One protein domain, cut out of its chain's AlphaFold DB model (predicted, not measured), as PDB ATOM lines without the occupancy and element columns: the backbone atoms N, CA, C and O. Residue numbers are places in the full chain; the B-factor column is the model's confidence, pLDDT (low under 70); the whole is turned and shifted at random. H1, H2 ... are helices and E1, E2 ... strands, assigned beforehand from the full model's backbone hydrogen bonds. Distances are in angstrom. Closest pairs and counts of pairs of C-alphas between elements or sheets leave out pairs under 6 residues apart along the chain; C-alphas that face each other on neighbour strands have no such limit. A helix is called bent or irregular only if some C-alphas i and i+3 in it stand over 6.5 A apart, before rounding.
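This is residues 147 to 288 and 434 to 503 of the 507 residues of an uncharacterized protein of Cryptococcus depauperatus CBS 7855 (UniProt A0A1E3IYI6). A compact body joins a small three-stranded sheet, E1 E2 E3, to a cluster of mostly crossed helices, H1 to H7, with H8 and H9a over one face of the sheet. From this body the bent helix H9 reaches out as a long arm, its residues 472 to 503 sticking out free. The printed part has 212 residues, with nine named helices and three named strands in the order H1 H2 E1 E2 E3 H3 H4 H5 H6 H7 H8 H9; it is mostly helix, and the sheet is antiparallel. The whole is only just extended, close to loose, with a radius of gyration of the C-alphas of 25.6 A and spans of 93 by 45 by 31 A.

The sheet is a meander, each strand the antiparallel neighbour of the one before: E1, residues 177 to 179, E2, residues 184 to 188, and E3, residues 197 to 202. Hairpin E1 and E2 has N 178 and O 185 within hydrogen-bond range at 2.8 A; hairpin E2 and E3 has N 186 and O 199 at 2.8 A. H2, residues 162 to 173, is on the sheet, the closest C-alphas being those of Gly 167 and Leu 179, 5.3 A apart. H8, residues 441 to 449, is on it at a height of 9.6 A, slantwise at 50 degrees to E2 on the local plane. H9, residues 453 to 503, was assigned as one helix by its hydrogen bonds but is bent, C-alphas 466 and 469 being 6.5 A apart; arms H9a, residues 453 to 466, and H9b, residues 469 to 503, stand at a steep tilt of 38 degrees. H9a is on the same face as H8, over E3 at a height of 6.4 A. H2, H8 and H9a make two layers with the sheet, helices on one face. The hub is H6, residues 244 to 258; H2 touches it with residues 169 to 173 alone, about perpendicular at 80 degrees, Tyr 173 and Ala 248 having the closest C-alphas, 4.6 A apart. With 3 pairs of C-alphas within 8 A each, H6 only just touches H3, residues 205 to 212, H5, residues 229 to 237, and H7, residues 268 to 283. H4, residues 216 to 225, forms a helical hairpin with H5, and H1, residues 147 to 157, touches H2 only at the corner. Every O i to N i+4 pair is within hydrogen-bond range in H2, H3, H5, H6, H8, H9a and H9b, against 5 of 7 in H1, 4 of 6 in H4 and 10 of 12 in H7.

H1 begins at C-alpha 147 (57.471, 36.112, -28.157), and H9b, 51.1 A long, ends at C-alpha 503 (-21.451, 6.749, -12.078). E3 measures 16.1 A, H6 21.6 A, H7 22.2 A and H9a 20.1 A.

The C-alphas farthest apart, those of Glu 221 and Ser 502, are 94.9 A apart. Residues 289 to 433 are not printed, a gap of 43.7 A between C-alphas 288 and 434. Of the links printed whole, none is long. The model's pLDDT is under 70 at residues 262 to 269 and 502 to 503.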
ATOM      1  N   PRO A 147      56.868  35.023 -27.388       96.62
ATOM      2  CA  PRO A 147      57.471  36.112 -28.157       96.62
ATOM      3  C   PRO A 147      56.622  36.559 -29.346       96.62
ATOM      4  O   PRO A 147      56.431  37.756 -29.550       96.62
ATOM      5  N   LYS A 148      56.020  35.604 -30.067       96.00
ATOM      6  CA  LYS A 148      55.134  35.882 -31.209       96.00
ATOM      7  C   LYS A 148      53.902  36.732 -30.863       96.00
ATOM      8  O   LYS A 148      53.399  37.442 -31.717       96.00
ATOM      9  N   ASN A 149      53.445  36.692 -29.610       96.19
ATOM     10  CA  ASN A 149      52.265  37.423 -29.147       96.19
ATOM     11  C   ASN A 149      52.631  38.743 -28.449       96.19
ATOM     12  O   ASN A 149      51.737  39.481 -28.030       96.19
ATOM     13  N   PHE A 150      53.926  39.027 -28.262       97.69
ATOM     14  CA  PHE A 150      54.389  40.110 -27.396       97.69
ATOM     15  C   PHE A 150      53.846  41.470 -27.837       97.69
ATOM     16  O   PHE A 150      53.329  42.219 -27.012       97.69
ATOM     17  N   ASP A 151      53.935  41.788 -29.130       97.75
ATOM     18  CA  ASP A 151      53.531  43.097 -29.649       97.75
ATOM     19  C   ASP A 151      52.029  43.347 -29.504       97.75
ATOM     20  O   ASP A 151      51.622  44.428 -29.071       97.75
ATOM     21  N   PHE A 152      51.201  42.338 -29.782       98.00
ATOM     22  CA  PHE A 152      49.754  42.462 -29.635       98.00
ATOM     23  C   PHE A 152      49.333  42.570 -28.163       98.00
ATOM     24  O   PHE A 152      48.481  43.396 -27.822       98.00
ATOM     25  N   ILE A 153      49.961  41.807 -27.260       97.56
ATOM     26  CA  ILE A 153      49.697  41.923 -25.817       97.56
ATOM     27  C   ILE A 153      50.164  43.285 -25.304       97.56
ATOM     28  O   ILE A 153      49.427  43.950 -24.578       97.56
ATOM     29  N   PHE A 154      51.352  43.748 -25.696       97.62
ATOM     30  CA  PHE A 154      51.863  45.068 -25.325       97.62
ATOM     31  C   PHE A 154      50.920  46.187 -25.775       97.62
ATOM     32  O   PHE A 154      50.615  47.102 -25.003       97.62
ATOM     33  N   PHE A 155      50.398  46.083 -26.995       97.75
ATOM     34  CA  PHE A 155      49.391  46.995 -27.515       97.75
ATOM     35  C   PHE A 155      48.088  46.955 -26.699       97.75
ATOM     36  O   PHE A 155      47.633  47.989 -26.208       97.75
ATOM     37  N   THR A 156      47.502  45.772 -26.499       96.62
ATOM     38  CA  THR A 156      46.177  45.622 -25.867       96.62
ATOM     39  C   THR A 156      46.170  45.855 -24.352       96.62
ATOM     40  O   THR A 156      45.150  46.297 -23.814       96.62
ATOM     41  N   SER A 157      47.287  45.598 -23.667       95.00
ATOM     42  CA  SER A 157      47.468  45.852 -22.226       95.00
ATOM     43  C   SER A 157      47.799  47.313 -21.901       95.00
ATOM     44  O   SER A 157      47.606  47.762 -20.769       95.00
ATOM     45  N   SER A 158      48.251  48.091 -22.888       94.94
ATOM     46  CA  SER A 158      48.569  49.504 -22.697       94.94
ATOM     47  C   SER A 158      47.328  50.348 -22.378       94.94
ATOM     48  O   SER A 158      46.208  50.080 -22.809       94.94
ATOM     49  N   TYR A 159      47.540  51.400 -21.594       92.31
ATOM     50  CA  TYR A 159      46.575  52.356 -21.046       92.31
ATOM     51  C   TYR A 159      45.451  51.751 -20.200       92.31
ATOM     52  O   TYR A 159      44.517  52.473 -19.856       92.31
ATOM     53  N   ALA A 160      45.533  50.460 -19.845       82.56
ATOM     54  CA  ALA A 160      44.539  49.650 -19.122       82.56
ATOM     55  C   ALA A 160      43.138  49.556 -19.772       82.56
ATOM     56  O   ALA A 160      42.415  48.588 -19.547       82.56
ATOM     57  N   GLY A 161      42.743  50.541 -20.577       85.88
ATOM     58  CA  GLY A 161      41.457  50.626 -21.250       85.88
ATOM     59  C   GLY A 161      41.487  50.261 -22.730       85.88
ATOM     60  O   GLY A 161      40.413  50.161 -23.312       85.88
ATOM     61  N   THR A 162      42.656  50.050 -23.349       94.00
ATOM     62  CA  THR A 162      42.756  49.794 -24.801       94.00
ATOM     63  C   THR A 162      41.927  48.585 -25.221       94.00
ATOM     64  O   THR A 162      41.009  48.730 -26.026       94.00
ATOM     65  N   SER A 163      42.168  47.414 -24.624       94.31
ATOM     66  CA  SER A 163      41.396  46.197 -24.916       94.31
ATOM     67  C   SER A 163      39.903  46.343 -24.602       94.31
ATOM     68  O   SER A 163      39.061  45.869 -25.363       94.31
ATOM     69  N   VAL A 164      39.553  47.035 -23.515       92.81
ATOM     70  CA  VAL A 164      38.158  47.224 -23.094       92.81
ATOM     71  C   VAL A 164      37.402  48.119 -24.072       92.81
ATOM     72  O   VAL A 164      36.315  47.753 -24.521       92.81
ATOM     73  N   LEU A 165      37.956  49.284 -24.413       95.75
ATOM     74  CA  LEU A 165      37.307  50.241 -25.305       95.75
ATOM     75  C   LEU A 165      37.228  49.700 -26.733       95.75
ATOM     76  O   LEU A 165      36.144  49.728 -27.316       95.75
ATOM     77  N   LEU A 166      38.322  49.137 -27.261       97.31
ATOM     78  CA  LEU A 166      38.332  48.523 -28.591       97.31
ATOM     79  C   LEU A 166      37.410  47.307 -28.651       97.31
ATOM     80  O   LEU A 166      36.601  47.203 -29.567       97.31
ATOM     81  N   GLY A 167      37.455  46.421 -27.653       96.56
ATOM     82  CA  GLY A 167      36.573  45.257 -27.588       96.56
ATOM     83  C   GLY A 167      35.096  45.653 -27.573       96.56
ATOM     84  O   GLY A 167      34.288  45.056 -28.284       96.56
ATOM     85  N   ARG A 168      34.730  46.704 -26.825       95.00
ATOM     86  CA  ARG A 168      33.361  47.240 -26.838       95.00
ATOM     87  C   ARG A 168      33.015  47.866 -28.189       95.00
ATOM     88  O   ARG A 168      31.952  47.550 -28.712       95.00
ATOM     89  N   ALA A 169      33.883  48.697 -28.766       96.75
ATOM     90  CA  ALA A 169      33.651  49.314 -30.073       96.75
ATOM     91  C   ALA A 169      33.455  48.259 -31.176       96.75
ATOM     92  O   ALA A 169      32.479  48.324 -31.922       96.75
ATOM     93  N   LEU A 170      34.284  47.213 -31.206       97.25
ATOM     94  CA  LEU A 170      34.126  46.096 -32.139       97.25
ATOM     95  C   LEU A 170      32.752  45.432 -32.022       97.25
ATOM     96  O   LEU A 170      32.153  45.139 -33.048       97.25
ATOM     97  N   LYS A 171      32.197  45.277 -30.810       96.19
ATOM     98  CA  LYS A 171      30.834  44.741 -30.621       96.19
ATOM     99  C   LYS A 171      29.721  45.658 -31.135       96.19
ATOM    100  O   LYS A 171      28.629  45.168 -31.421       96.19
ATOM    101  N   PHE A 172      29.967  46.964 -31.258       96.00
ATOM    102  CA  PHE A 172      29.050  47.896 -31.930       96.00
ATOM    103  C   PHE A 172      29.157  47.826 -33.456       96.00
ATOM    104  O   PHE A 172      28.165  48.063 -34.150       96.00
ATOM    105  N   TYR A 173      30.332  47.478 -33.980       98.06
ATOM    106  CA  TYR A 173      30.519  47.216 -35.404       98.06
ATOM    107  C   TYR A 173      29.932  45.856 -35.819       98.06
ATOM    108  O   TYR A 173      29.090  45.803 -36.713       98.06
ATOM    109  N   SER A 174      30.304  44.778 -35.124       98.06
ATOM    110  CA  SER A 174      29.854  43.409 -35.387       98.06
ATOM    111  C   SER A 174      29.797  42.577 -34.104       98.06
ATOM    112  O   SER A 174      30.712  42.587 -33.278       98.06
ATOM    113  N   ARG A 175      28.726  41.795 -33.932       96.75
ATOM    114  CA  ARG A 175      28.573  40.916 -32.754       96.75
ATOM    115  C   ARG A 175      29.515  39.717 -32.812       96.75
ATOM    116  O   ARG A 175      29.893  39.198 -31.756       96.75
ATOM    117  N   SER A 176      29.913  39.334 -34.020       97.50
ATOM    118  CA  SER A 176      30.756  38.174 -34.300       97.50
ATOM    119  C   SER A 176      32.240  38.422 -34.011       97.50
ATOM    120  O   SER A 176      33.004  37.477 -33.873       97.50
ATOM    121  N   LEU A 177      32.687  39.669 -33.850       98.19
ATOM    122  CA  LEU A 177      34.106  39.965 -33.615       98.19
ATOM    123  C   LEU A 177      34.492  39.899 -32.144       98.19
ATOM    124  O   LEU A 177      33.783  40.433 -31.290       98.19
ATOM    125  N   THR A 178      35.637  39.302 -31.838       96.81
ATOM    126  CA  THR A 178      36.169  39.200 -30.477       96.81
ATOM    127  C   THR A 178      37.623  39.659 -30.448       96.81
ATOM    128  O   THR A 178      38.443  39.228 -31.252       96.81
ATOM    129  N   LEU A 179      37.942  40.557 -29.513       97.69
ATOM    130  CA  LEU A 179      39.313  40.982 -29.249       97.69
ATOM    131  C   LEU A 179      39.870  40.164 -28.088       97.69
ATOM    132  O   LEU A 179      39.386  40.273 -26.959       97.69
ATOM    133  N   HIS A 180      40.887  39.365 -28.374       96.19
ATOM    134  CA  HIS A 180      41.700  38.685 -27.378       96.19
ATOM    135  C   HIS A 180      42.930  39.544 -27.055       96.19
ATOM    136  O   HIS A 180      43.243  40.505 -27.754       96.19
ATOM    137  N   LEU A 181      43.660  39.191 -25.992       94.81
ATOM    138  CA  LEU A 181      44.927  39.862 -25.673       94.81
ATOM    139  C   LEU A 181      46.027  39.570 -26.703       94.81
ATOM    140  O   LEU A 181      46.985  40.325 -26.791       94.81
ATOM    141  N   THR A 182      45.904  38.480 -27.462       96.62
ATOM    142  CA  THR A 182      46.928  38.022 -28.411       96.62
ATOM    143  C   THR A 182      46.559  38.238 -29.871       96.62
ATOM    144  O   THR A 182      47.445  38.218 -30.714       96.62
ATOM    145  N   HIS A 183      45.275  38.413 -30.180       97.62
ATOM    146  CA  HIS A 183      44.783  38.509 -31.550       97.62
ATOM    147  C   HIS A 183      43.360  39.063 -31.596       97.62
ATOM    148  O   HIS A 183      42.668  39.163 -30.580       97.62
ATOM    149  N   VAL A 184      42.885  39.356 -32.803       98.25
ATOM    150  CA  VAL A 184      41.463  39.565 -33.088       98.25
ATOM    151  C   VAL A 184      40.911  38.375 -33.874       98.25
ATOM    152  O   VAL A 184      41.557  37.867 -34.794       98.25
ATOM    153  N   SER A 185      39.721  37.916 -33.494       97.94
ATOM    154  CA  SER A 185      39.049  36.778 -34.112       97.94
ATOM    155  C   SER A 185      37.620  37.109 -34.529       97.94
ATOM    156  O   SER A 185      36.942  37.972 -33.964       97.94
ATOM    157  N   PHE A 186      37.152  36.382 -35.532       98.50
ATOM    158  CA  PHE A 186      35.748  36.231 -35.855       98.50
ATOM    159  C   PHE A 186      35.229  34.954 -35.203       98.50
ATOM    160  O   PHE A 186      35.832  33.894 -35.343       98.50
ATOM    161  N   ARG A 187      34.097  35.050 -34.512       97.88
ATOM    162  CA  ARG A 187      33.434  33.949 -33.824       97.88
ATOM    163  C   ARG A 187      31.936  33.988 -34.096       97.88
ATOM    164  O   ARG A 187      31.240  34.892 -33.640       97.88
ATOM    165  N   HIS A 188      31.440  32.964 -34.779       97.75
ATOM    166  CA  HIS A 188      30.037  32.831 -35.150       97.75
ATOM    167  C   HIS A 188      29.478  31.474 -34.717       97.75
ATOM    168  O   HIS A 188      30.113  30.438 -34.900       97.75
ATOM    169  N   SER A 189      28.280  31.477 -34.134       96.94
ATOM    170  CA  SER A 189      27.585  30.277 -33.659       96.94
ATOM    171  C   SER A 189      26.356  30.006 -34.528       96.94
ATOM    172  O   SER A 189      25.251  30.329 -34.099       96.94
ATOM    173  N   PRO A 190      26.519  29.425 -35.730       96.50
ATOM    174  CA  PRO A 190      25.405  29.216 -36.655       96.50
ATOM    175  C   PRO A 190      24.363  28.222 -36.129       96.50
ATOM    176  O   PRO A 190      23.180  28.361 -36.422       96.50
ATOM    177  N   PHE A 191      24.797  27.246 -35.325       95.75
ATOM    178  CA  PHE A 191      23.949  26.206 -34.746       95.75
ATOM    179  C   PHE A 191      24.050  26.247 -33.219       95.75
ATOM    180  O   PHE A 191      25.141  26.132 -32.652       95.75
ATOM    181  N   PHE A 192      22.916  26.415 -32.538       90.69
ATOM    182  CA  PHE A 192      22.871  26.456 -31.077       90.69
ATOM    183  C   PHE A 192      23.350  25.128 -30.469       90.69
ATOM    184  O   PHE A 192      22.957  24.055 -30.918       90.69
ATOM    185  N   GLY A 193      24.208  25.195 -29.447       90.38
ATOM    186  CA  GLY A 193      24.768  24.013 -28.776       90.38
ATOM    187  C   GLY A 193      25.942  23.341 -29.500       90.38
ATOM    188  O   GLY A 193      26.588  22.478 -28.912       90.38
ATOM    189  N   ILE A 194      26.270  23.755 -30.727       94.88
ATOM    190  CA  ILE A 194      27.455  23.288 -31.458       94.88
ATOM    191  C   ILE A 194      28.614  24.262 -31.239       94.88
ATOM    192  O   ILE A 194      28.412  25.463 -31.026       94.88
ATOM    193  N   GLN A 195      29.846  23.748 -31.292       96.12
ATOM    194  CA  GLN A 195      31.035  24.587 -31.195       96.12
ATOM    195  C   GLN A 195      30.995  25.698 -32.268       96.12
ATOM    196  O   GLN A 195      30.761  25.399 -33.443       96.12
ATOM    197  N   PRO A 196      31.256  26.965 -31.896       97.38
ATOM    198  CA  PRO A 196      31.312  28.071 -32.846       97.38
ATOM    199  C   PRO A 196      32.334  27.836 -33.970       97.38
ATOM    200  O   PRO A 196      33.316  27.106 -33.809       97.38
ATOM    201  N   VAL A 197      32.115  28.502 -35.101       98.12
ATOM    202  CA  VAL A 197      33.153  28.753 -36.103       98.12
ATOM    203  C   VAL A 197      34.006  29.907 -35.590       98.12
ATOM    204  O   VAL A 197      33.473  30.979 -35.307       98.12
ATOM    205  N   GLU A 198      35.309  29.683 -35.452       98.06
ATOM    206  CA  GLU A 198      36.264  30.674 -34.958       98.06
ATOM    207  C   GLU A 198      37.438  30.799 -35.929       98.06
ATOM    208  O   GLU A 198      38.009  29.793 -36.348       98.06
ATOM    209  N   ILE A 199      37.764  32.033 -36.315       98.44
ATOM    210  CA  ILE A 199      38.814  32.360 -37.282       98.44
ATOM    211  C   ILE A 199      39.641  33.508 -36.730       98.44
ATOM    212  O   ILE A 199      39.103  34.559 -36.388       98.44
ATOM    213  N   ILE A 200      40.955  33.321 -36.684       98.25
ATOM    214  CA  ILE A 200      41.899  34.372 -36.315       98.25
ATOM    215  C   ILE A 200      42.158  35.243 -37.546       98.25
ATOM    216  O   ILE A 200      42.486  34.722 -38.613       98.25
ATOM    217  N   PHE A 201      42.008  36.559 -37.402       98.31
ATOM    218  CA  PHE A 201      42.305  37.506 -38.478       98.31
ATOM    219  C   PHE A 201      43.759  37.954 -38.460       98.31
ATOM    220  O   PHE A 201      44.443  37.840 -39.471       98.31
ATOM    221  N   THR A 202      44.240  38.446 -37.319       98.12
ATOM    222  CA  THR A 202      45.624  38.902 -37.190       98.12
ATOM    223  C   THR A 202      46.112  38.852 -35.744       98.12
ATOM    224  O   THR A 202      45.342  39.075 -34.803       98.12
ATOM    225  N   GLU A 203      47.406  38.565 -35.603       97.19
ATOM    226  CA  GLU A 203      48.220  38.680 -34.384       97.19
ATOM    227  C   GLU A 203      49.130  39.933 -34.441       97.19
ATOM    228  O   GLU A 203      49.868  40.207 -33.501       97.19
ATOM    229  N   ASP A 204      49.079  40.720 -35.526       98.12
ATOM    230  CA  ASP A 204      49.874  41.940 -35.710       98.12
ATOM    231  C   ASP A 204      49.055  43.195 -35.338       98.12
ATOM    232  O   ASP A 204      48.034  43.485 -35.983       98.12
ATOM    233  N   PRO A 205      49.475  43.978 -34.321       98.12
ATOM    234  CA  PRO A 205      48.768  45.192 -33.928       98.12
ATOM    235  C   PRO A 205      48.770  46.276 -35.015       98.12
ATOM    236  O   PRO A 205      47.835  47.077 -35.048       98.12
ATOM    237  N   ALA A 206      49.765  46.318 -35.908       98.38
ATOM    238  CA  ALA A 206      49.830  47.300 -36.986       98.38
ATOM    239  C   ALA A 206      48.741  47.046 -38.036       98.38
ATOM    240  O   ALA A 206      47.981  47.958 -38.366       98.38
ATOM    241  N   GLU A 207      48.612  45.802 -38.505       98.44
ATOM    242  CA  GLU A 207      47.546  45.401 -39.432       98.44
ATOM    243  C   GLU A 207      46.160  45.535 -38.787       98.44
ATOM    244  O   GLU A 207      45.217  46.005 -39.429       98.44
ATOM    245  N   PHE A 208      46.034  45.211 -37.493       98.44
ATOM    246  CA  PHE A 208      44.795  45.435 -36.747       98.44
ATOM    247  C   PHE A 208      44.415  46.921 -36.690       98.44
ATOM    248  O   PHE A 208      43.285  47.279 -37.017       98.44
ATOM    249  N   CYS A 209      45.352  47.802 -36.326       98.50
ATOM    250  CA  CYS A 209      45.114  49.244 -36.286       98.50
ATOM    251  C   CYS A 209      44.769  49.803 -37.667       98.50
ATOM    252  O   CYS A 209      43.815  50.564 -37.786       98.50
ATOM    253  N   LYS A 210      45.498  49.393 -38.709       98.38
ATOM    254  CA  LYS A 210      45.250  49.806 -40.093       98.38
ATOM    255  C   LYS A 210      43.833  49.458 -40.537       98.38
ATOM    256  O   LYS A 210      43.138  50.324 -41.056       98.38
ATOM    257  N   TRP A 211      43.383  48.231 -40.279       98.50
ATOM    258  CA  TRP A 211      42.012  47.816 -40.582       98.50
ATOM    259  C   TRP A 211      40.965  48.672 -39.855       98.50
ATOM    260  O   TRP A 211      39.933  49.012 -40.425       98.50
ATOM    261  N   LEU A 212      41.243  49.069 -38.613       98.31
ATOM    262  CA  LEU A 212      40.382  49.963 -37.839       98.31
ATOM    263  C   LEU A 212      40.505  51.451 -38.219       98.31
ATOM    264  O   LEU A 212      39.743  52.271 -37.703       98.31
ATOM    265  N   GLY A 213      41.433  51.813 -39.109       98.12
ATOM    266  CA  GLY A 213      41.735  53.200 -39.479       98.12
ATOM    267  C   GLY A 213      42.499  53.984 -38.417       98.12
ATOM    268  O   GLY A 213      42.390  55.203 -38.367       98.12
ATOM    269  N   MET A 214      43.216  53.300 -37.528       98.00
ATOM    270  CA  MET A 214      43.995  53.897 -36.448       98.00
ATOM    271  C   MET A 214      45.466  54.047 -36.838       98.00
ATOM    272  O   MET A 214      46.070  53.138 -37.411       98.00
ATOM    273  N   ASP A 215      46.089  55.150 -36.425       97.88
ATOM    274  CA  ASP A 215      47.512  55.391 -36.669       97.88
ATOM    275  C   ASP A 215      48.395  54.684 -35.623       97.88
ATOM    276  O   ASP A 215      48.723  55.228 -34.561       97.88
ATOM    277  N   TYR A 216      48.799  53.446 -35.916       98.00
ATOM    278  CA  TYR A 216      49.689  52.679 -35.038       98.00
ATOM    279  C   TYR A 216      51.078  53.315 -34.883       98.00
ATOM    280  O   TYR A 216      51.709  53.200 -33.830       98.00
ATOM    281  N   ARG A 217      51.564  54.033 -35.899       97.81
ATOM    282  CA  ARG A 217      52.868  54.697 -35.835       97.81
ATOM    283  C   ARG A 217      52.835  55.844 -34.833       97.81
ATOM    284  O   ARG A 217      53.717  55.935 -33.979       97.81
ATOM    285  N   ARG A 218      51.785  56.663 -34.871       97.38
ATOM    286  CA  ARG A 218      51.548  57.710 -33.874       97.38
ATOM    287  C   ARG A 218      51.416  57.127 -32.475       97.38
ATOM    288  O   ARG A 218      51.988  57.678 -31.533       97.38
ATOM    289  N   TRP A 219      50.733  55.989 -32.331       97.00
ATOM    290  CA  TRP A 219      50.725  55.266 -31.060       97.00
ATOM    291  C   TRP A 219      52.151  54.964 -30.619       97.00
ATOM    292  O   TRP A 219      52.513  55.368 -29.524       97.00
ATOM    293  N   LEU A 220      52.988  54.349 -31.459       95.88
ATOM    294  CA  LEU A 220      54.369  54.000 -31.117       95.88
ATOM    295  C   LEU A 220      55.218  55.212 -30.707       95.88
ATOM    296  O   LEU A 220      55.829  55.166 -29.635       95.88
ATOM    297  N   GLU A 221      55.228  56.271 -31.520       95.50
ATOM    298  CA  GLU A 221      56.129  57.426 -31.403       95.50
ATOM    299  C   GLU A 221      55.666  58.466 -30.366       95.50
ATOM    300  O   GLU A 221      56.476  59.011 -29.606       95.50
ATOM    301  N   GLU A 222      54.364  58.750 -30.313       95.38
ATOM    302  CA  GLU A 222      53.792  59.775 -29.434       95.38
ATOM    303  C   GLU A 222      53.197  59.193 -28.156       95.38
ATOM    304  O   GLU A 222      53.204  59.868 -27.126       95.38
ATOM    305  N   GLY A 223      52.717  57.946 -28.190       93.81
ATOM    306  CA  GLY A 223      51.967  57.348 -27.087       93.81
ATOM    307  C   GLY A 223      52.709  57.336 -25.752       93.81
ATOM    308  O   GLY A 223      52.131  57.623 -24.710       93.81
ATOM    309  N   VAL A 224      54.025  57.113 -25.777       91.38
ATOM    310  CA  VAL A 224      54.879  57.140 -24.572       91.38
ATOM    311  C   VAL A 224      54.850  58.508 -23.871       91.38
ATOM    312  O   VAL A 224      55.118  58.610 -22.678       91.38
ATOM    313  N   LYS A 225      54.520  59.578 -24.603       92.12
ATOM    314  CA  LYS A 225      54.484  60.957 -24.103       92.12
ATOM    315  C   LYS A 225      53.083  61.393 -23.668       92.12
ATOM    316  O   LYS A 225      52.937  62.520 -23.188       92.12
ATOM    317  N   TRP A 226      52.054  60.561 -23.846       93.44
ATOM    318  CA  TRP A 226      50.690  60.915 -23.458       93.44
ATOM    319  C   TRP A 226      50.556  60.952 -21.940       93.44
ATOM    320  O   TRP A 226      50.745  59.966 -21.230       93.44
ATOM    321  N   ARG A 227      50.208  62.133 -21.437       89.94
ATOM    322  CA  ARG A 227      50.046  62.398 -20.009       89.94
ATOM    323  C   ARG A 227      48.602  62.252 -19.569       89.94
ATOM    324  O   ARG A 227      48.352  61.836 -18.446       89.94
ATOM    325  N   TRP A 228      47.667  62.572 -20.456       91.50
ATOM    326  CA  TRP A 228      46.247  62.657 -20.146       91.50
ATOM    327  C   TRP A 228      45.426  61.648 -20.945       91.50
ATOM    328  O   TRP A 228      45.710  61.389 -22.113       91.50
ATOM    329  N   GLU A 229      44.351  61.148 -20.335       92.88
ATOM    330  CA  GLU A 229      43.411  60.204 -20.959       92.88
ATOM    331  C   GLU A 229      42.841  60.720 -22.281       92.88
ATOM    332  O   GLU A 229      42.771  59.971 -23.251       92.88
ATOM    333  N   TRP A 230      42.530  62.018 -22.371       93.44
ATOM    334  CA  TRP A 230      41.987  62.605 -23.597       93.44
ATOM    335  C   TRP A 230      42.944  62.505 -24.792       93.44
ATOM    336  O   TRP A 230      42.469  62.464 -25.922       93.44
ATOM    337  N   GLN A 231      44.266  62.444 -24.583       95.19
ATOM    338  CA  GLN A 231      45.233  62.278 -25.678       95.19
ATOM    339  C   GLN A 231      45.121  60.876 -26.280       95.19
ATOM    340  O   GLN A 231      45.038  60.726 -27.496       95.19
ATOM    341  N   PHE A 232      45.035  59.868 -25.409       95.50
ATOM    342  CA  PHE A 232      44.759  58.491 -25.798       95.50
ATOM    343  C   PHE A 232      43.391  58.370 -26.484       95.50
ATOM    344  O   PHE A 232      43.300  57.775 -27.553       95.50
ATOM    345  N   TRP A 233      42.338  58.982 -25.931       96.50
ATOM    346  CA  TRP A 233      41.003  58.964 -26.541       96.50
ATOM    347  C   TRP A 233      40.955  59.677 -27.891       96.50
ATOM    348  O   TRP A 233      40.271  59.213 -28.799       96.50
ATOM    349  N   THR A 234      41.711  60.767 -28.047       97.00
ATOM    350  CA  THR A 234      41.845  61.467 -29.329       97.00
ATOM    351  C   THR A 234      42.449  60.535 -30.363       97.00
ATOM    352  O   THR A 234      41.827  60.306 -31.387       97.00
ATOM    353  N   TRP A 235      43.596  59.914 -30.075       97.25
ATOM    354  CA  TRP A 235      44.192  58.931 -30.981       97.25
ATOM    355  C   TRP A 235      43.244  57.763 -31.300       97.25
ATOM    356  O   TRP A 235      43.132  57.351 -32.447       97.25
ATOM    357  N   LEU A 236      42.521  57.260 -30.297       97.19
ATOM    358  CA  LEU A 236      41.594  56.136 -30.440       97.19
ATOM    359  C   LEU A 236      40.379  56.457 -31.335       97.19
ATOM    360  O   LEU A 236      39.766  55.549 -31.897       97.19
ATOM    361  N   THR A 237      40.002  57.731 -31.436       97.31
ATOM    362  CA  THR A 237      38.803  58.189 -32.161       97.31
ATOM    363  C   THR A 237      39.115  58.985 -33.418       97.31
ATOM    364  O   THR A 237      38.209  59.245 -34.213       97.31
ATOM    365  N   ASP A 238      40.378  59.337 -33.634       97.12
ATOM    366  CA  ASP A 238      40.865  59.985 -34.842       97.12
ATOM    367  C   ASP A 238      41.097  58.951 -35.950       97.12
ATOM    368  O   ASP A 238      42.225  58.631 -36.312       97.12
ATOM    369  N   VAL A 239      39.990  58.385 -36.435       97.50
ATOM    370  CA  VAL A 239      39.949  57.351 -37.480       97.50
ATOM    371  C   VAL A 239      39.217  57.852 -38.729       97.50
ATOM    372  O   VAL A 239      38.436  58.805 -38.638       97.50
ATOM    373  N   GLU A 240      39.467  57.247 -39.887       95.19
ATOM    374  CA  GLU A 240      38.801  57.593 -41.157       95.19
ATOM    375  C   GLU A 240      37.308  57.199 -41.159       95.19
ATOM    376  O   GLU A 240      36.914  56.239 -40.504       95.19
ATOM    377  N   GLU A 241      36.461  57.925 -41.901       94.44
ATOM    378  CA  GLU A 241      34.987  57.807 -41.854       94.44
ATOM    379  C   GLU A 241      34.431  56.435 -42.280       94.44
ATOM    380  O   GLU A 241      33.349  56.036 -41.847       94.44
ATOM    381  N   GLU A 242      35.139  55.691 -43.122       95.44
ATOM    382  CA  GLU A 242      34.644  54.425 -43.682       95.44
ATOM    383  C   GLU A 242      35.174  53.193 -42.940       95.44
ATOM    384  O   GLU A 242      34.949  52.056 -43.356       95.44
ATOM    385  N   THR A 243      35.863  53.389 -41.813       97.88
ATOM    386  CA  THR A 243      36.474  52.278 -41.084       97.88
ATOM    387  C   THR A 243      35.478  51.594 -40.140       97.88
ATOM    388  O   THR A 243      34.490  52.199 -39.698       97.88
ATOM    389  N   PRO A 244      35.752  50.339 -39.731       98.25
ATOM    390  CA  PRO A 244      34.957  49.645 -38.723       98.25
ATOM    391  C   PRO A 244      34.768  50.443 -37.426       98.25
ATOM    392  O   PRO A 244      33.682  50.424 -36.840       98.25
ATOM    393  N   LEU A 245      35.798  51.175 -36.976       97.94
ATOM    394  CA  LEU A 245      35.692  51.994 -35.767       97.94
ATOM    395  C   LEU A 245      34.822  53.231 -35.960       97.94
ATOM    396  O   LEU A 245      34.047  53.540 -35.060       97.94
ATOM    397  N   ALA A 246      34.889  53.915 -37.103       97.75
ATOM    398  CA  ALA A 246      33.995  55.040 -37.376       97.75
ATOM    399  C   ALA A 246      32.525  54.605 -37.322       97.75
ATOM    400  O   ALA A 246      31.708  55.206 -36.616       97.75
ATOM    401  N   ILE A 247      32.202  53.486 -37.978       97.25
ATOM    402  CA  ILE A 247      30.862  52.888 -37.945       97.25
ATOM    403  C   ILE A 247      30.462  52.535 -36.504       97.25
ATOM    404  O   ILE A 247      29.347  52.849 -36.073       97.25
ATOM    405  N   ALA A 248      31.369  51.924 -35.730       97.50
ATOM    406  CA  ALA A 248      31.135  51.619 -34.320       97.50
ATOM    407  C   ALA A 248      30.841  52.874 -33.490       97.50
ATOM    408  O   ALA A 248      29.888  52.874 -32.707       97.50
ATOM    409  N   TYR A 249      31.624  53.942 -33.657       97.50
ATOM    410  CA  TYR A 249      31.466  55.177 -32.894       97.50
ATOM    411  C   TYR A 249      30.156  55.885 -33.221       97.50
ATOM    412  O   TYR A 249      29.442  56.250 -32.289       97.50
ATOM    413  N   ARG A 250      29.759  55.984 -34.498       95.94
ATOM    414  CA  ARG A 250      28.442  56.538 -34.863       95.94
ATOM    415  C   ARG A 250      27.302  55.758 -34.204       95.94
ATOM    416  O   ARG A 250      26.406  56.352 -33.604       95.94
ATOM    417  N   ARG A 251      27.347  54.419 -34.250       95.19
ATOM    418  CA  ARG A 251      26.339  53.553 -33.602       95.19
ATOM    419  C   ARG A 251      26.321  53.728 -32.083       95.19
ATOM    420  O   ARG A 251      25.248  53.783 -31.481       95.19
ATOM    421  N   LEU A 252      27.494  53.827 -31.463       94.25
ATOM    422  CA  LEU A 252      27.651  54.030 -30.027       94.25
ATOM    423  C   LEU A 252      27.093  55.388 -29.578       94.25
ATOM    424  O   LEU A 252      26.331  55.430 -28.613       94.25
ATOM    425  N   VAL A 253      27.418  56.473 -30.292       94.19
ATOM    426  CA  VAL A 253      26.912  57.828 -30.015       94.19
ATOM    427  C   VAL A 253      25.386  57.867 -30.129       94.19
ATOM    428  O   VAL A 253      24.725  58.279 -29.174       94.19
ATOM    429  N   ARG A 254      24.816  57.353 -31.231       93.19
ATOM    430  CA  ARG A 254      23.355  57.278 -31.430       93.19
ATOM    431  C   ARG A 254      22.665  56.521 -30.298       93.19
ATOM    432  O   ARG A 254      21.708  57.017 -29.708       93.19
ATOM    433  N   LYS A 255      23.183  55.338 -29.941       92.12
ATOM    434  CA  LYS A 255      22.627  54.535 -28.843       92.12
ATOM    435  C   LYS A 255      22.664  55.299 -27.521       92.12
ATOM    436  O   LYS A 255      21.674  55.316 -26.798       92.12
ATOM    437  N   LYS A 256      23.786  55.945 -27.202       90.25
ATOM    438  CA  LYS A 256      23.956  56.665 -25.936       90.25
ATOM    439  C   LYS A 256      23.088  57.912 -25.814       90.25
ATOM    440  O   LYS A 256      22.654  58.212 -24.709       90.25
ATOM    441  N   LYS A 257      22.797  58.604 -26.918       88.75
ATOM    442  CA  LYS A 257      21.844  59.726 -26.927       88.75
ATOM    443  C   LYS A 257      20.396  59.274 -26.693       88.75
ATOM    444  O   LYS A 257      19.615  60.030 -26.124       88.75
ATOM    445  N   GLN A 258      20.047  58.052 -27.106       89.31
ATOM    446  CA  GLN A 258      18.714  57.465 -26.909       89.31
ATOM    447  C   GLN A 258      18.528  56.820 -25.526       89.31
ATOM    448  O   GLN A 258      17.397  56.688 -25.062       89.31
ATOM    449  N   GLU A 259      19.612  56.391 -24.871       86.50
ATOM    450  CA  GLU A 259      19.546  55.805 -23.532       86.50
ATOM    451  C   GLU A 259      19.104  56.870 -22.503       86.50
ATOM    452  O   GLU A 259      19.752  57.914 -22.380       86.50
ATOM    453  N   PRO A 260      18.024  56.636 -21.727       79.88
ATOM    454  CA  PRO A 260      17.684  57.513 -20.614       79.88
ATOM    455  C   PRO A 260      18.852  57.544 -19.622       79.88
ATOM    456  O   PRO A 260      19.505  56.524 -19.389       79.88
ATOM    457  N   LYS A 261      19.118  58.712 -19.024       75.62
ATOM    458  CA  LYS A 261      20.232  58.953 -18.083       75.62
ATOM    459  C   LYS A 261      20.060  58.247 -16.726       75.62
ATOM    460  O   LYS A 261      20.489  58.772 -15.700       75.62
ATOM    461  N   ASP A 262      19.414  57.086 -16.693       68.88
ATOM    462  CA  ASP A 262      19.130  56.391 -15.450       68.88
ATOM    463  C   ASP A 262      20.417  55.881 -14.800       68.88
ATOM    464  O   ASP A 262      21.222  55.130 -15.360       68.88
ATOM    465  N   ILE A 263      20.599  56.357 -13.571       56.41
ATOM    466  CA  ILE A 263      21.795  56.227 -12.751       56.41
ATOM    467  C   ILE A 263      21.821  54.814 -12.165       56.41
ATOM    468  O   ILE A 263      21.420  54.584 -11.024       56.41
ATOM    469  N   GLN A 264      22.292  53.832 -12.931       64.38
ATOM    470  CA  GLN A 264      22.676  52.555 -12.336       64.38
ATOM    471  C   GLN A 264      24.054  52.683 -11.679       64.38
ATOM    472  O   GLN A 264      25.007  53.177 -12.282       64.38
ATOM    473  N   ARG A 265      24.163  52.225 -10.425       50.78
ATOM    474  CA  ARG A 265      25.435  52.116  -9.697       50.78
ATOM    475  C   ARG A 265      26.303  51.061 -10.383       50.78
ATOM    476  O   ARG A 265      26.094  49.868 -10.180       50.78
ATOM    477  N   LYS A 266      27.255  51.498 -11.204       59.81
ATOM    478  CA  LYS A 266      28.168  50.618 -11.942       59.81
ATOM    479  C   LYS A 266      29.542  50.522 -11.278       59.81
ATOM    480  O   LYS A 266      29.935  51.382 -10.489       59.81
ATOM    481  N   GLY A 267      30.263  49.441 -11.572       65.94
ATOM    482  CA  GLY A 267      31.603  49.193 -11.036       65.94
ATOM    483  C   GLY A 267      32.662  50.137 -11.624       65.94
ATOM    484  O   GLY A 267      32.452  50.793 -12.637       65.94
ATOM    485  N   LYS A 268      33.861  50.185 -11.023       62.25
ATOM    486  CA  LYS A 268      34.944  51.112 -11.433       62.25
ATOM    487  C   LYS A 268      35.398  50.966 -12.896       62.25
ATOM    488  O   LYS A 268      35.772  51.962 -13.504       62.25
ATOM    489  N   ARG A 269      35.383  49.750 -13.463       60.59
ATOM    490  CA  ARG A 269      35.736  49.519 -14.884       60.59
ATOM    491  C   ARG A 269      34.739  50.178 -15.839       60.59
ATOM    492  O   ARG A 269      35.113  50.564 -16.946       60.59
ATOM    493  N   ASP A 270      33.500  50.348 -15.394       76.00
ATOM    494  CA  ASP A 270      32.496  51.067 -16.162       76.00
ATOM    495  C   ASP A 270      32.733  52.572 -16.102       76.00
ATOM    496  O   ASP A 270      32.573  53.215 -17.125       76.00
ATOM    497  N   VAL A 271      33.266  53.108 -14.993       84.38
ATOM    498  CA  VAL A 271      33.573  54.547 -14.861       84.38
ATOM    499  C   VAL A 271      34.534  55.037 -15.946       84.38
ATOM    500  O   VAL A 271      34.242  56.036 -16.590       84.38
ATOM    501  N   PHE A 272      35.651  54.338 -16.190       86.12
ATOM    502  CA  PHE A 272      36.598  54.747 -17.243       86.12
ATOM    503  C   PHE A 272      35.951  54.718 -18.636       86.12
ATOM    504  O   PHE A 272      36.158  55.611 -19.454       86.12
ATOM    505  N   SER A 273      35.136  53.696 -18.905       89.19
ATOM    506  CA  SER A 273      34.444  53.583 -20.190       89.19
ATOM    507  C   SER A 273      33.348  54.636 -20.347       89.19
ATOM    508  O   SER A 273      33.180  55.177 -21.432       89.19
ATOM    509  N   ASP A 274      32.626  54.944 -19.272       88.81
ATOM    510  CA  ASP A 274      31.582  55.963 -19.244       88.81
ATOM    511  C   ASP A 274      32.191  57.359 -19.447       88.81
ATOM    512  O   ASP A 274      31.689  58.118 -20.267       88.81
ATOM    513  N   GLN A 275      33.340  57.658 -18.827       92.31
ATOM    514  CA  GLN A 275      34.096  58.892 -19.086       92.31
ATOM    515  C   GLN A 275      34.528  59.012 -20.552       92.31
ATOM    516  O   GLN A 275      34.414  60.088 -21.143       92.31
ATOM    517  N   PHE A 276      34.989  57.912 -21.152       94.50
ATOM    518  CA  PHE A 276      35.276  57.875 -22.583       94.50
ATOM    519  C   PHE A 276      34.015  58.123 -23.423       94.50
ATOM    520  O   PHE A 276      34.081  58.883 -24.382       94.50
ATOM    521  N   TYR A 277      32.867  57.531 -23.078       93.81
ATOM    522  CA  TYR A 277      31.611  57.747 -23.805       93.81
ATOM    523  C   TYR A 277      31.111  59.184 -23.695       93.81
ATOM    524  O   TYR A 277      30.733  59.770 -24.708       93.81
ATOM    525  N   ASP A 278      31.167  59.773 -22.504       93.75
ATOM    526  CA  ASP A 278      30.834  61.179 -22.297       93.75
ATOM    527  C   ASP A 278      31.747  62.071 -23.143       93.75
ATOM    528  O   ASP A 278      31.272  62.963 -23.848       93.75
ATOM    529  N   TRP A 279      33.056  61.802 -23.146       95.94
ATOM    530  CA  TRP A 279      34.008  62.512 -23.997       95.94
ATOM    531  C   TRP A 279      33.715  62.309 -25.491       95.94
ATOM    532  O   TRP A 279      33.715  63.280 -26.246       95.94
ATOM    533  N   LEU A 280      33.399  61.083 -25.920       95.75
ATOM    534  CA  LEU A 280      33.075  60.753 -27.308       95.75
ATOM    535  C   LEU A 280      31.867  61.566 -27.798       95.75
ATOM    536  O   LEU A 280      31.909  62.132 -28.884       95.75
ATOM    537  N   ILE A 281      30.820  61.675 -26.980       94.50
ATOM    538  CA  ILE A 281      29.569  62.358 -27.344       94.50
ATOM    539  C   ILE A 281      29.696  63.883 -27.259       94.50
ATOM    540  O   ILE A 281      28.969  64.587 -27.953       94.50
ATOM    541  N   THR A 282      30.578  64.407 -26.405       94.06
ATOM    542  CA  THR A 282      30.646  65.855 -26.126       94.06
ATOM    543  C   THR A 282      31.834  66.573 -26.752       94.06
ATOM    544  O   THR A 282      31.763  67.784 -26.941       94.06
ATOM    545  N   LYS A 283      32.942  65.875 -27.022       95.69
ATOM    546  CA  LYS A 283      34.226  66.495 -27.390       95.69
ATOM    547  C   LYS A 283      34.897  65.892 -28.618       95.69
ATOM    548  O   LYS A 283      35.818  66.510 -29.143       95.69
ATOM    549  N   SER A 284      34.508  64.694 -29.046       95.06
ATOM    550  CA  SER A 284      35.098  64.080 -30.239       95.06
ATOM    551  C   SER A 284      34.462  64.613 -31.526       95.06
ATOM    552  O   SER A 284      33.358  65.156 -31.498       95.06
ATOM    553  N   LYS A 285      35.110  64.367 -32.674       94.62
ATOM    554  CA  LYS A 285      34.540  64.670 -34.000       94.62
ATOM    555  C   LYS A 285      33.224  63.930 -34.290       94.62
ATOM    556  O   LYS A 285      32.449  64.354 -35.134       94.62
ATOM    557  N   TRP A 286      32.936  62.860 -33.546       95.00
ATOM    558  CA  TRP A 286      31.712  62.063 -33.678       95.00
ATOM    559  C   TRP A 286      30.500  62.676 -32.959       95.00
ATOM    560  O   TRP A 286      29.396  62.148 -33.075       95.00
ATOM    561  N   ALA A 287      30.680  63.770 -32.211       90.62
ATOM    562  CA  ALA A 287      29.608  64.440 -31.473       90.62
ATOM    563  C   ALA A 287      28.525  65.045 -32.394       90.62
ATOM    564  O   ALA A 287      27.333  65.007 -32.062       90.62
ATOM    565  N   GLU A 288      28.942  65.569 -33.552       79.81
ATOM    566  CA  GLU A 288      28.131  66.396 -34.461       79.81
ATOM    567  C   GLU A 288      27.466  65.619 -35.608       79.81
ATOM    568  O   GLU A 288      26.677  66.191 -36.356       79.81
ATOM    569  N   ASN A 434      18.284  23.983 -41.032       92.38
ATOM    570  CA  ASN A 434      17.868  24.599 -42.288       92.38
ATOM    571  C   ASN A 434      17.840  26.123 -42.189       92.38
ATOM    572  O   ASN A 434      17.911  26.796 -43.214       92.38
ATOM    573  N   ASN A 435      17.774  26.650 -40.968       93.88
ATOM    574  CA  ASN A 435      17.808  28.076 -40.688       93.88
ATOM    575  C   ASN A 435      18.956  28.416 -39.717       93.88
ATOM    576  O   ASN A 435      18.706  28.748 -38.552       93.88
ATOM    577  N   PRO A 436      20.225  28.286 -40.156       95.00
ATOM    578  CA  PRO A 436      21.368  28.681 -39.342       95.00
ATOM    579  C   PRO A 436      21.285  30.170 -39.007       95.00
ATOM    580  O   PRO A 436      20.807  30.974 -39.811       95.00
ATOM    581  N   LEU A 437      21.805  30.560 -37.842       95.31
ATOM    582  CA  LEU A 437      21.932  31.979 -37.522       95.31
ATOM    583  C   LEU A 437      22.789  32.668 -38.603       95.31
ATOM    584  O   LEU A 437      23.848  32.139 -38.953       95.31
ATOM    585  N   PRO A 438      22.340  33.803 -39.168       96.62
ATOM    586  CA  PRO A 438      23.091  34.499 -40.200       96.62
ATOM    587  C   PRO A 438      24.272  35.268 -39.597       96.62
ATOM    588  O   PRO A 438      24.216  35.740 -38.457       96.62
ATOM    589  N   ILE A 439      25.324  35.445 -40.398       97.31
ATOM    590  CA  ILE A 439      26.425  36.352 -40.061       97.31
ATOM    591  C   ILE A 439      25.898  37.786 -40.135       97.31
ATOM    592  O   ILE A 439      25.169  38.141 -41.059       97.31
ATOM    593  N   ASP A 440      26.271  38.624 -39.172       97.19
ATOM    594  CA  ASP A 440      25.979  40.051 -39.258       97.19
ATOM    595  C   ASP A 440      26.845  40.740 -40.330       97.19
ATOM    596  O   ASP A 440      27.989  40.350 -40.559       97.19
ATOM    597  N   GLU A 441      26.318  41.793 -40.958       97.50
ATOM    598  CA  GLU A 441      26.956  42.504 -42.079       97.50
ATOM    599  C   GLU A 441      28.428  42.872 -41.809       97.50
ATOM    600  O   GLU A 441      29.308  42.607 -42.629       97.50
ATOM    601  N   GLY A 442      28.728  43.421 -40.625       97.56
ATOM    602  CA  GLY A 442      30.095  43.796 -40.255       97.56
ATOM    603  C   GLY A 442      31.030  42.586 -40.164       97.56
ATOM    604  O   GLY A 442      32.204  42.679 -40.527       97.56
ATOM    605  N   GLY A 443      30.513  41.437 -39.727       98.00
ATOM    606  CA  GLY A 443      31.231  40.167 -39.713       98.00
ATOM    607  C   GLY A 443      31.569  39.672 -41.120       98.00
ATOM    608  O   GLY A 443      32.715  39.303 -41.375       98.00
ATOM    609  N   GLU A 444      30.614  39.731 -42.050       98.38
ATOM    610  CA  GLU A 444      30.828  39.335 -43.447       98.38
ATOM    611  C   GLU A 444      31.843  40.248 -44.155       98.38
ATOM    612  O   GLU A 444      32.769  39.760 -44.809       98.38
ATOM    613  N   ILE A 445      31.728  41.569 -43.973       98.38
ATOM    614  CA  ILE A 445      32.695  42.546 -44.499       98.38
ATOM    615  C   ILE A 445      34.098  42.258 -43.952       98.38
ATOM    616  O   ILE A 445      35.074  42.298 -44.701       98.38
ATOM    617  N   SER A 446      34.210  41.914 -42.666       98.56
ATOM    618  CA  SER A 446      35.496  41.570 -42.050       98.56
ATOM    619  C   SER A 446      36.100  40.307 -42.664       98.56
ATOM    620  O   SER A 446      37.272  40.304 -43.023       98.56
ATOM    621  N   LEU A 447      35.302  39.247 -42.837       98.62
ATOM    622  CA  LEU A 447      35.753  38.011 -43.485       98.62
ATOM    623  C   LEU A 447      36.272  38.267 -44.903       98.62
ATOM    624  O   LEU A 447      37.266  37.666 -45.299       98.62
ATOM    625  N   LYS A 448      35.626  39.165 -45.656       98.50
ATOM    626  CA  LYS A 448      36.076  39.564 -46.998       98.50
ATOM    627  C   LYS A 448      37.369  40.377 -46.951       98.50
ATOM    628  O   LYS A 448      38.283  40.072 -47.707       98.50
ATOM    629  N   TYR A 449      37.468  41.365 -46.057       98.38
ATOM    630  CA  TYR A 449      38.671  42.195 -45.906       98.38
ATOM    631  C   TYR A 449      39.923  41.349 -45.626       98.38
ATOM    632  O   TYR A 449      40.975  41.595 -46.207       98.38
ATOM    633  N   TRP A 450      39.797  40.334 -44.767       98.50
ATOM    634  CA  TRP A 450      40.907  39.456 -44.380       98.50
ATOM    635  C   TRP A 450      41.112  38.247 -45.310       98.50
ATOM    636  O   TRP A 450      41.949  37.400 -45.009       98.50
ATOM    637  N   ASP A 451      40.353  38.140 -46.406       98.38
ATOM    638  CA  ASP A 451      40.363  36.986 -47.320       98.38
ATOM    639  C   ASP A 451      40.129  35.637 -46.601       98.38
ATOM    640  O   ASP A 451      40.778  34.621 -46.844       98.38
ATOM    641  N   LYS A 452      39.186  35.633 -45.648       98.50
ATOM    642  CA  LYS A 452      38.851  34.494 -44.772       98.50
ATOM    643  C   LYS A 452      37.466  33.900 -45.003       98.50
ATOM    644  O   LYS A 452      37.045  33.009 -44.265       98.50
ATOM    645  N   LEU A 453      36.748  34.347 -46.033       98.25
ATOM    646  CA  LEU A 453      35.399  33.849 -46.320       98.25
ATOM    647  C   LEU A 453      35.392  32.354 -46.693       98.25
ATOM    648  O   LEU A 453      34.496  31.621 -46.285       98.25
ATOM    649  N   ASN A 454      36.413  31.882 -47.414       98.25
ATOM    650  CA  ASN A 454      36.533  30.467 -47.774       98.25
ATOM    651  C   ASN A 454      36.831  29.583 -46.554       98.25
ATOM    652  O   ASN A 454      36.175  28.555 -46.377       98.25
ATOM    653  N   ASP A 455      37.752  30.020 -45.687       98.44
ATOM    654  CA  ASP A 455      38.066  29.347 -44.417       98.44
ATOM    655  C   ASP A 455      36.801  29.226 -43.547       98.44
ATOM    656  O   ASP A 455      36.511  28.167 -42.985       98.44
ATOM    657  N   TYR A 456      35.996  30.293 -43.503       98.56
ATOM    658  CA  TYR A 456      34.698  30.290 -42.833       98.56
ATOM    659  C   TYR A 456      33.726  29.278 -43.426       98.56
ATOM    660  O   TYR A 456      33.176  28.475 -42.676       98.56
ATOM    661  N   ASN A 457      33.524  29.284 -44.744       98.31
ATOM    662  CA  ASN A 457      32.576  28.380 -45.395       98.31
ATOM    663  C   ASN A 457      32.950  26.907 -45.163       98.31
ATOM    664  O   ASN A 457      32.076  26.084 -44.891       98.31
ATOM    665  N   ALA A 458      34.246  26.578 -45.186       98.38
ATOM    666  CA  ALA A 458      34.730  25.231 -44.895       98.38
ATOM    667  C   ALA A 458      34.413  24.796 -43.452       98.38
ATOM    668  O   ALA A 458      33.882  23.706 -43.225       98.38
ATOM    669  N   LEU A 459      34.692  25.659 -42.469       98.38
ATOM    670  CA  LEU A 459      34.380  25.380 -41.064       98.38
ATOM    671  C   LEU A 459      32.872  25.343 -40.806       98.38
ATOM    672  O   LEU A 459      32.403  24.502 -40.042       98.38
ATOM    673  N   PHE A 460      32.103  26.222 -41.445       98.25
ATOM    674  CA  PHE A 460      30.649  26.249 -41.353       98.25
ATOM    675  C   PHE A 460      30.039  24.920 -41.809       98.25
ATOM    676  O   PHE A 460      29.258  24.327 -41.064       98.25
ATOM    677  N   GLU A 461      30.446  24.402 -42.972       98.06
ATOM    678  CA  GLU A 461      29.976  23.103 -43.463       98.06
ATOM    679  C   GLU A 461      30.417  21.955 -42.546       98.06
ATOM    680  O   GLU A 461      29.624  21.060 -42.253       98.06
ATOM    681  N   GLN A 462      31.626  22.013 -41.974       98.00
ATOM    682  CA  GLN A 462      32.037  21.052 -40.947       98.00
ATOM    683  C   GLN A 462      31.092  21.080 -39.731       98.00
ATOM    684  O   GLN A 462      30.696  20.027 -39.229       98.00
ATOM    685  N   ARG A 463      30.706  22.269 -39.244       97.56
ATOM    686  CA  ARG A 463      29.746  22.398 -38.133       97.56
ATOM    687  C   ARG A 463      28.354  21.919 -38.524       97.56
ATOM    688  O   ARG A 463      27.694  21.287 -37.703       97.56
ATOM    689  N   ARG A 464      27.934  22.154 -39.766       97.38
ATOM    690  CA  ARG A 464      26.661  21.673 -40.302       97.38
ATOM    691  C   ARG A 464      26.602  20.146 -40.324       97.38
ATOM    692  O   ARG A 464      25.623  19.583 -39.850       97.38
ATOM    693  N   LEU A 465      27.661  19.478 -40.787       97.62
ATOM    694  CA  LEU A 465      27.747  18.011 -40.796       97.62
ATOM    695  C   LEU A 465      27.655  17.403 -39.390       97.62
ATOM    696  O   LEU A 465      27.041  16.355 -39.222       97.62
ATOM    697  N   ILE A 466      28.212  18.074 -38.377       97.06
ATOM    698  CA  ILE A 466      28.079  17.667 -36.968       97.06
ATOM    699  C   ILE A 466      26.653  17.923 -36.451       97.06
ATOM    700  O   ILE A 466      26.111  17.121 -35.693       97.06
ATOM    701  N   ALA A 467      26.030  19.028 -36.864       96.25
ATOM    702  CA  ALA A 467      24.689  19.404 -36.432       96.25
ATOM    703  C   ALA A 467      23.591  18.457 -36.957       96.25
ATOM    704  O   ALA A 467      22.602  18.249 -36.254       96.25
ATOM    705  N   ILE A 468      23.775  17.859 -38.145       96.25
ATOM    706  CA  ILE A 468      22.827  16.924 -38.783       96.25
ATOM    707  C   ILE A 468      22.377  15.783 -37.857       96.25
ATOM    708  O   ILE A 468      21.200  15.765 -37.485       96.25
ATOM    709  N   PRO A 469      23.266  14.875 -37.415       96.81
ATOM    710  CA  PRO A 469      22.861  13.738 -36.587       96.81
ATOM    711  C   PRO A 469      22.301  14.171 -35.223       96.81
ATOM    712  O   PRO A 469      21.433  13.503 -34.658       96.81
ATOM    713  N   ILE A 470      22.755  15.310 -34.690       95.31
ATOM    714  CA  ILE A 470      22.267  15.843 -33.413       95.31
ATOM    715  C   ILE A 470      20.815  16.308 -33.547       95.31
ATOM    716  O   ILE A 470      19.987  15.965 -32.701       95.31
ATOM    717  N   ALA A 471      20.475  17.049 -34.605       93.94
ATOM    718  CA  ALA A 471      19.097  17.488 -34.802       93.94
ATOM    719  C   ALA A 471      18.166  16.320 -35.142       93.94
ATOM    720  O   ALA A 471      17.029  16.303 -34.676       93.94
ATOM    721  N   GLU A 472      18.628  15.329 -35.911       94.44
ATOM    722  CA  GLU A 472      17.866  14.102 -36.182       94.44
ATOM    723  C   GLU A 472      17.542  13.355 -34.883       94.44
ATOM    724  O   GLU A 472      16.386  13.005 -34.640       94.44
ATOM    725  N   SER A 473      18.528  13.204 -33.994       94.69
ATOM    726  CA  SER A 473      18.332  12.619 -32.664       94.69
ATOM    727  C   SER A 473      17.339  13.426 -31.816       94.69
ATOM    728  O   SER A 473      16.435  12.855 -31.201       94.69
ATOM    729  N   GLN A 474      17.435  14.760 -31.818       92.94
ATOM    730  CA  GLN A 474      16.491  15.627 -31.101       92.94
ATOM    731  C   GLN A 474      15.063  15.524 -31.650       92.94
ATOM    732  O   GLN A 474      14.118  15.454 -30.862       92.94
ATOM    733  N   ARG A 475      14.891  15.464 -32.978       92.50
ATOM    734  CA  ARG A 475      13.585  15.256 -33.623       92.50
ATOM    735  C   ARG A 475      12.999  13.897 -33.253       92.50
ATOM    736  O   ARG A 475      11.871  13.850 -32.780       92.50
ATOM    737  N   ALA A 476      13.784  12.822 -33.343       93.81
ATOM    738  CA  ALA A 476      13.341  11.482 -32.959       93.81
ATOM    739  C   ALA A 476      12.928  11.406 -31.476       93.81
ATOM    740  O   ALA A 476      11.910  10.797 -31.134       93.81
ATOM    741  N   LYS A 477      13.673  12.067 -30.576       93.94
ATOM    742  CA  LYS A 477      13.307  12.176 -29.153       93.94
ATOM    743  C   LYS A 477      12.011  12.968 -28.954       93.94
ATOM    744  O   LYS A 477      11.160  12.542 -28.172       93.94
ATOM    745  N   ALA A 478      11.837  14.085 -29.660       92.19
ATOM    746  CA  ALA A 478      10.623  14.894 -29.595       92.19
ATOM    747  C   ALA A 478       9.393  14.130 -30.117       92.19
ATOM    748  O   ALA A 478       8.354  14.131 -29.462       92.19
ATOM    749  N   GLU A 479       9.527  13.408 -31.232       93.88
ATOM    750  CA  GLU A 479       8.477  12.549 -31.791       93.88
ATOM    751  C   GLU A 479       8.108  11.405 -30.843       93.88
ATOM    752  O   GLU A 479       6.925  11.159 -30.598       93.88
ATOM    753  N   LYS A 480       9.103  10.736 -30.241       95.75
ATOM    754  CA  LYS A 480       8.866   9.701 -29.224       95.75
ATOM    755  C   LYS A 480       8.103  10.276 -28.031       95.75
ATOM    756  O   LYS A 480       7.127   9.672 -27.595       95.75
ATOM    757  N   LYS A 481       8.503  11.454 -27.538       95.00
ATOM    758  CA  LYS A 481       7.822  12.139 -26.430       95.00
ATOM    759  C   LYS A 481       6.383  12.515 -26.791       95.00
ATOM    760  O   LYS A 481       5.483  12.237 -26.005       95.00
ATOM    761  N   ALA A 482       6.155  13.076 -27.978       94.56
ATOM    762  CA  ALA A 482       4.822  13.424 -28.464       94.56
ATOM    763  C   ALA A 482       3.923  12.185 -28.602       94.56
ATOM    764  O   ALA A 482       2.765  12.210 -28.193       94.56
ATOM    765  N   ARG A 483       4.467  11.067 -29.104       95.81
ATOM    766  CA  ARG A 483       3.747   9.790 -29.199       95.81
ATOM    767  C   ARG A 483       3.387   9.230 -27.825       95.81
ATOM    768  O   ARG A 483       2.255   8.793 -27.640       95.81
ATOM    769  N   THR A 484       4.315   9.246 -26.867       96.06
ATOM    770  CA  THR A 484       4.037   8.815 -25.489       96.06
ATOM    771  C   THR A 484       2.972   9.700 -24.846       96.06
ATOM    772  O   THR A 484       2.027   9.178 -24.268       96.06
ATOM    773  N   GLN A 485       3.064  11.022 -25.006       95.44
ATOM    774  CA  GLN A 485       2.079  11.962 -24.469       95.44
ATOM    775  C   GLN A 485       0.685  11.751 -25.079       95.44
ATOM    776  O   GLN A 485      -0.307  11.765 -24.354       95.44
ATOM    777  N   LEU A 486       0.603  11.480 -26.387       96.38
ATOM    778  CA  LEU A 486      -0.654  11.128 -27.046       96.38
ATOM    779  C   LEU A 486      -1.245   9.834 -26.469       96.38
ATOM    780  O   LEU A 486      -2.431   9.802 -26.150       96.38
ATOM    781  N   LEU A 487      -0.431   8.790 -26.286       96.38
ATOM    782  CA  LEU A 487      -0.884   7.527 -25.691       96.38
ATOM    783  C   LEU A 487      -1.387   7.712 -24.253       96.38
ATOM    784  O   LEU A 487      -2.434   7.167 -23.913       96.38
ATOM    785  N   VAL A 488      -0.687   8.508 -23.440       96.12
ATOM    786  CA  VAL A 488      -1.117   8.844 -22.073       96.12
ATOM    787  C   VAL A 488      -2.453   9.586 -22.100       96.12
ATOM    788  O   VAL A 488      -3.389   9.159 -21.435       96.12
ATOM    789  N   SER A 489      -2.599  10.613 -22.945       95.12
ATOM    790  CA  SER A 489      -3.863  11.359 -23.063       95.12
ATOM    791  C   SER A 489      -5.038  10.479 -23.514       95.12
ATOM    792  O   SER A 489      -6.155  10.620 -23.022       95.12
ATOM    793  N   GLN A 490      -4.789   9.508 -24.403       96.19
ATOM    794  CA  GLN A 490      -5.801   8.540 -24.829       96.19
ATOM    795  C   GLN A 490      -6.180   7.576 -23.698       96.19
ATOM    796  O   GLN A 490      -7.355   7.243 -23.547       96.19
ATOM    797  N   GLN A 491      -5.212   7.131 -22.893       95.69
ATOM    798  CA  GLN A 491      -5.477   6.299 -21.718       95.69
ATOM    799  C   GLN A 491      -6.283   7.058 -20.659       95.69
ATOM    800  O   GLN A 491      -7.252   6.509 -20.137       95.69
ATOM    801  N   GLU A 492      -5.934   8.313 -20.380       95.31
ATOM    802  CA  GLU A 492      -6.675   9.174 -19.453       95.31
ATOM    803  C   GLU A 492      -8.127   9.380 -19.900       95.31
ATOM    804  O   GLU A 492      -9.044   9.268 -19.084       95.31
ATOM    805  N   GLU A 493      -8.362   9.604 -21.193       95.12
ATOM    806  CA  GLU A 493      -9.710   9.763 -21.744       95.12
ATOM    807  C   GLU A 493     -10.535   8.469 -21.639       95.12
ATOM    808  O   GLU A 493     -11.691   8.493 -21.211       95.12
ATOM    809  N   LEU A 494      -9.937   7.310 -21.935       94.56
ATOM    810  CA  LEU A 494     -10.592   6.009 -21.742       94.56
ATOM    811  C   LEU A 494     -10.939   5.753 -20.270       94.56
ATOM    812  O   LEU A 494     -12.020   5.247 -19.959       94.56
ATOM    813  N   ILE A 495     -10.044   6.123 -19.350       93.38
ATOM    814  CA  ILE A 495     -10.292   6.053 -17.908       93.38
ATOM    815  C   ILE A 495     -11.487   6.952 -17.547       93.38
ATOM    816  O   ILE A 495     -12.444   6.474 -16.934       93.38
ATOM    817  N   ARG A 496     -11.509   8.215 -17.995       92.38
ATOM    818  CA  ARG A 496     -12.626   9.152 -17.758       92.38
ATOM    819  C   ARG A 496     -13.966   8.622 -18.283       92.38
ATOM    820  O   ARG A 496     -14.983   8.714 -17.586       92.38
ATOM    821  N   GLN A 497     -13.991   8.017 -19.469       92.19
ATOM    822  CA  GLN A 497     -15.207   7.426 -20.047       92.19
ATOM    823  C   GLN A 497     -15.717   6.216 -19.248       92.19
ATOM    824  O   GLN A 497     -16.921   6.085 -19.005       92.19
ATOM    825  N   ASN A 498     -14.819   5.359 -18.760       91.50
ATOM    826  CA  ASN A 498     -15.193   4.197 -17.947       91.50
ATOM    827  C   ASN A 498     -15.721   4.592 -16.553       91.50
ATOM    828  O   ASN A 498     -16.680   3.998 -16.052       91.50
ATOM    829  N   PHE A 499     -15.157   5.629 -15.928       88.62
ATOM    830  CA  PHE A 499     -15.635   6.112 -14.628       88.62
ATOM    831  C   PHE A 499     -16.953   6.899 -14.728       88.62
ATOM    832  O   PHE A 499     -17.850   6.707 -13.905       88.62
ATOM    833  N   SER A 500     -17.127   7.729 -15.761       79.88
ATOM    834  CA  SER A 500     -18.374   8.483 -15.981       79.88
ATOM    835  C   SER A 500     -19.568   7.593 -16.356       79.88
ATOM    836  O   SER A 500     -20.696   7.869 -15.942       79.88
ATOM    837  N   SER A 501     -19.340   6.499 -17.087       74.69
ATOM    838  CA  SER A 501     -20.374   5.492 -17.370       74.69
ATOM    839  C   SER A 501     -20.756   4.679 -16.128       74.69
ATOM    840  O   SER A 501     -21.936   4.402 -15.928       74.69
ATOM    841  N   SER A 502     -19.800   4.384 -15.243       67.69
ATOM    842  CA  SER A 502     -20.057   3.680 -13.977       67.69
ATOM    843  C   SER A 502     -20.877   4.515 -12.981       67.69
ATOM    844  O   SER A 502     -21.736   3.976 -12.287       67.69
ATOM    845  N   LEU A 503     -20.683   5.838 -12.943       62.41
ATOM    846  CA  LEU A 503     -21.451   6.749 -12.078       62.41
ATOM    847  C   LEU A 503     -22.921   6.909 -12.507       62.41
ATOM    848  O   LEU A 503     -23.776   7.137 -11.655       62.41
TER     849      LEU A 503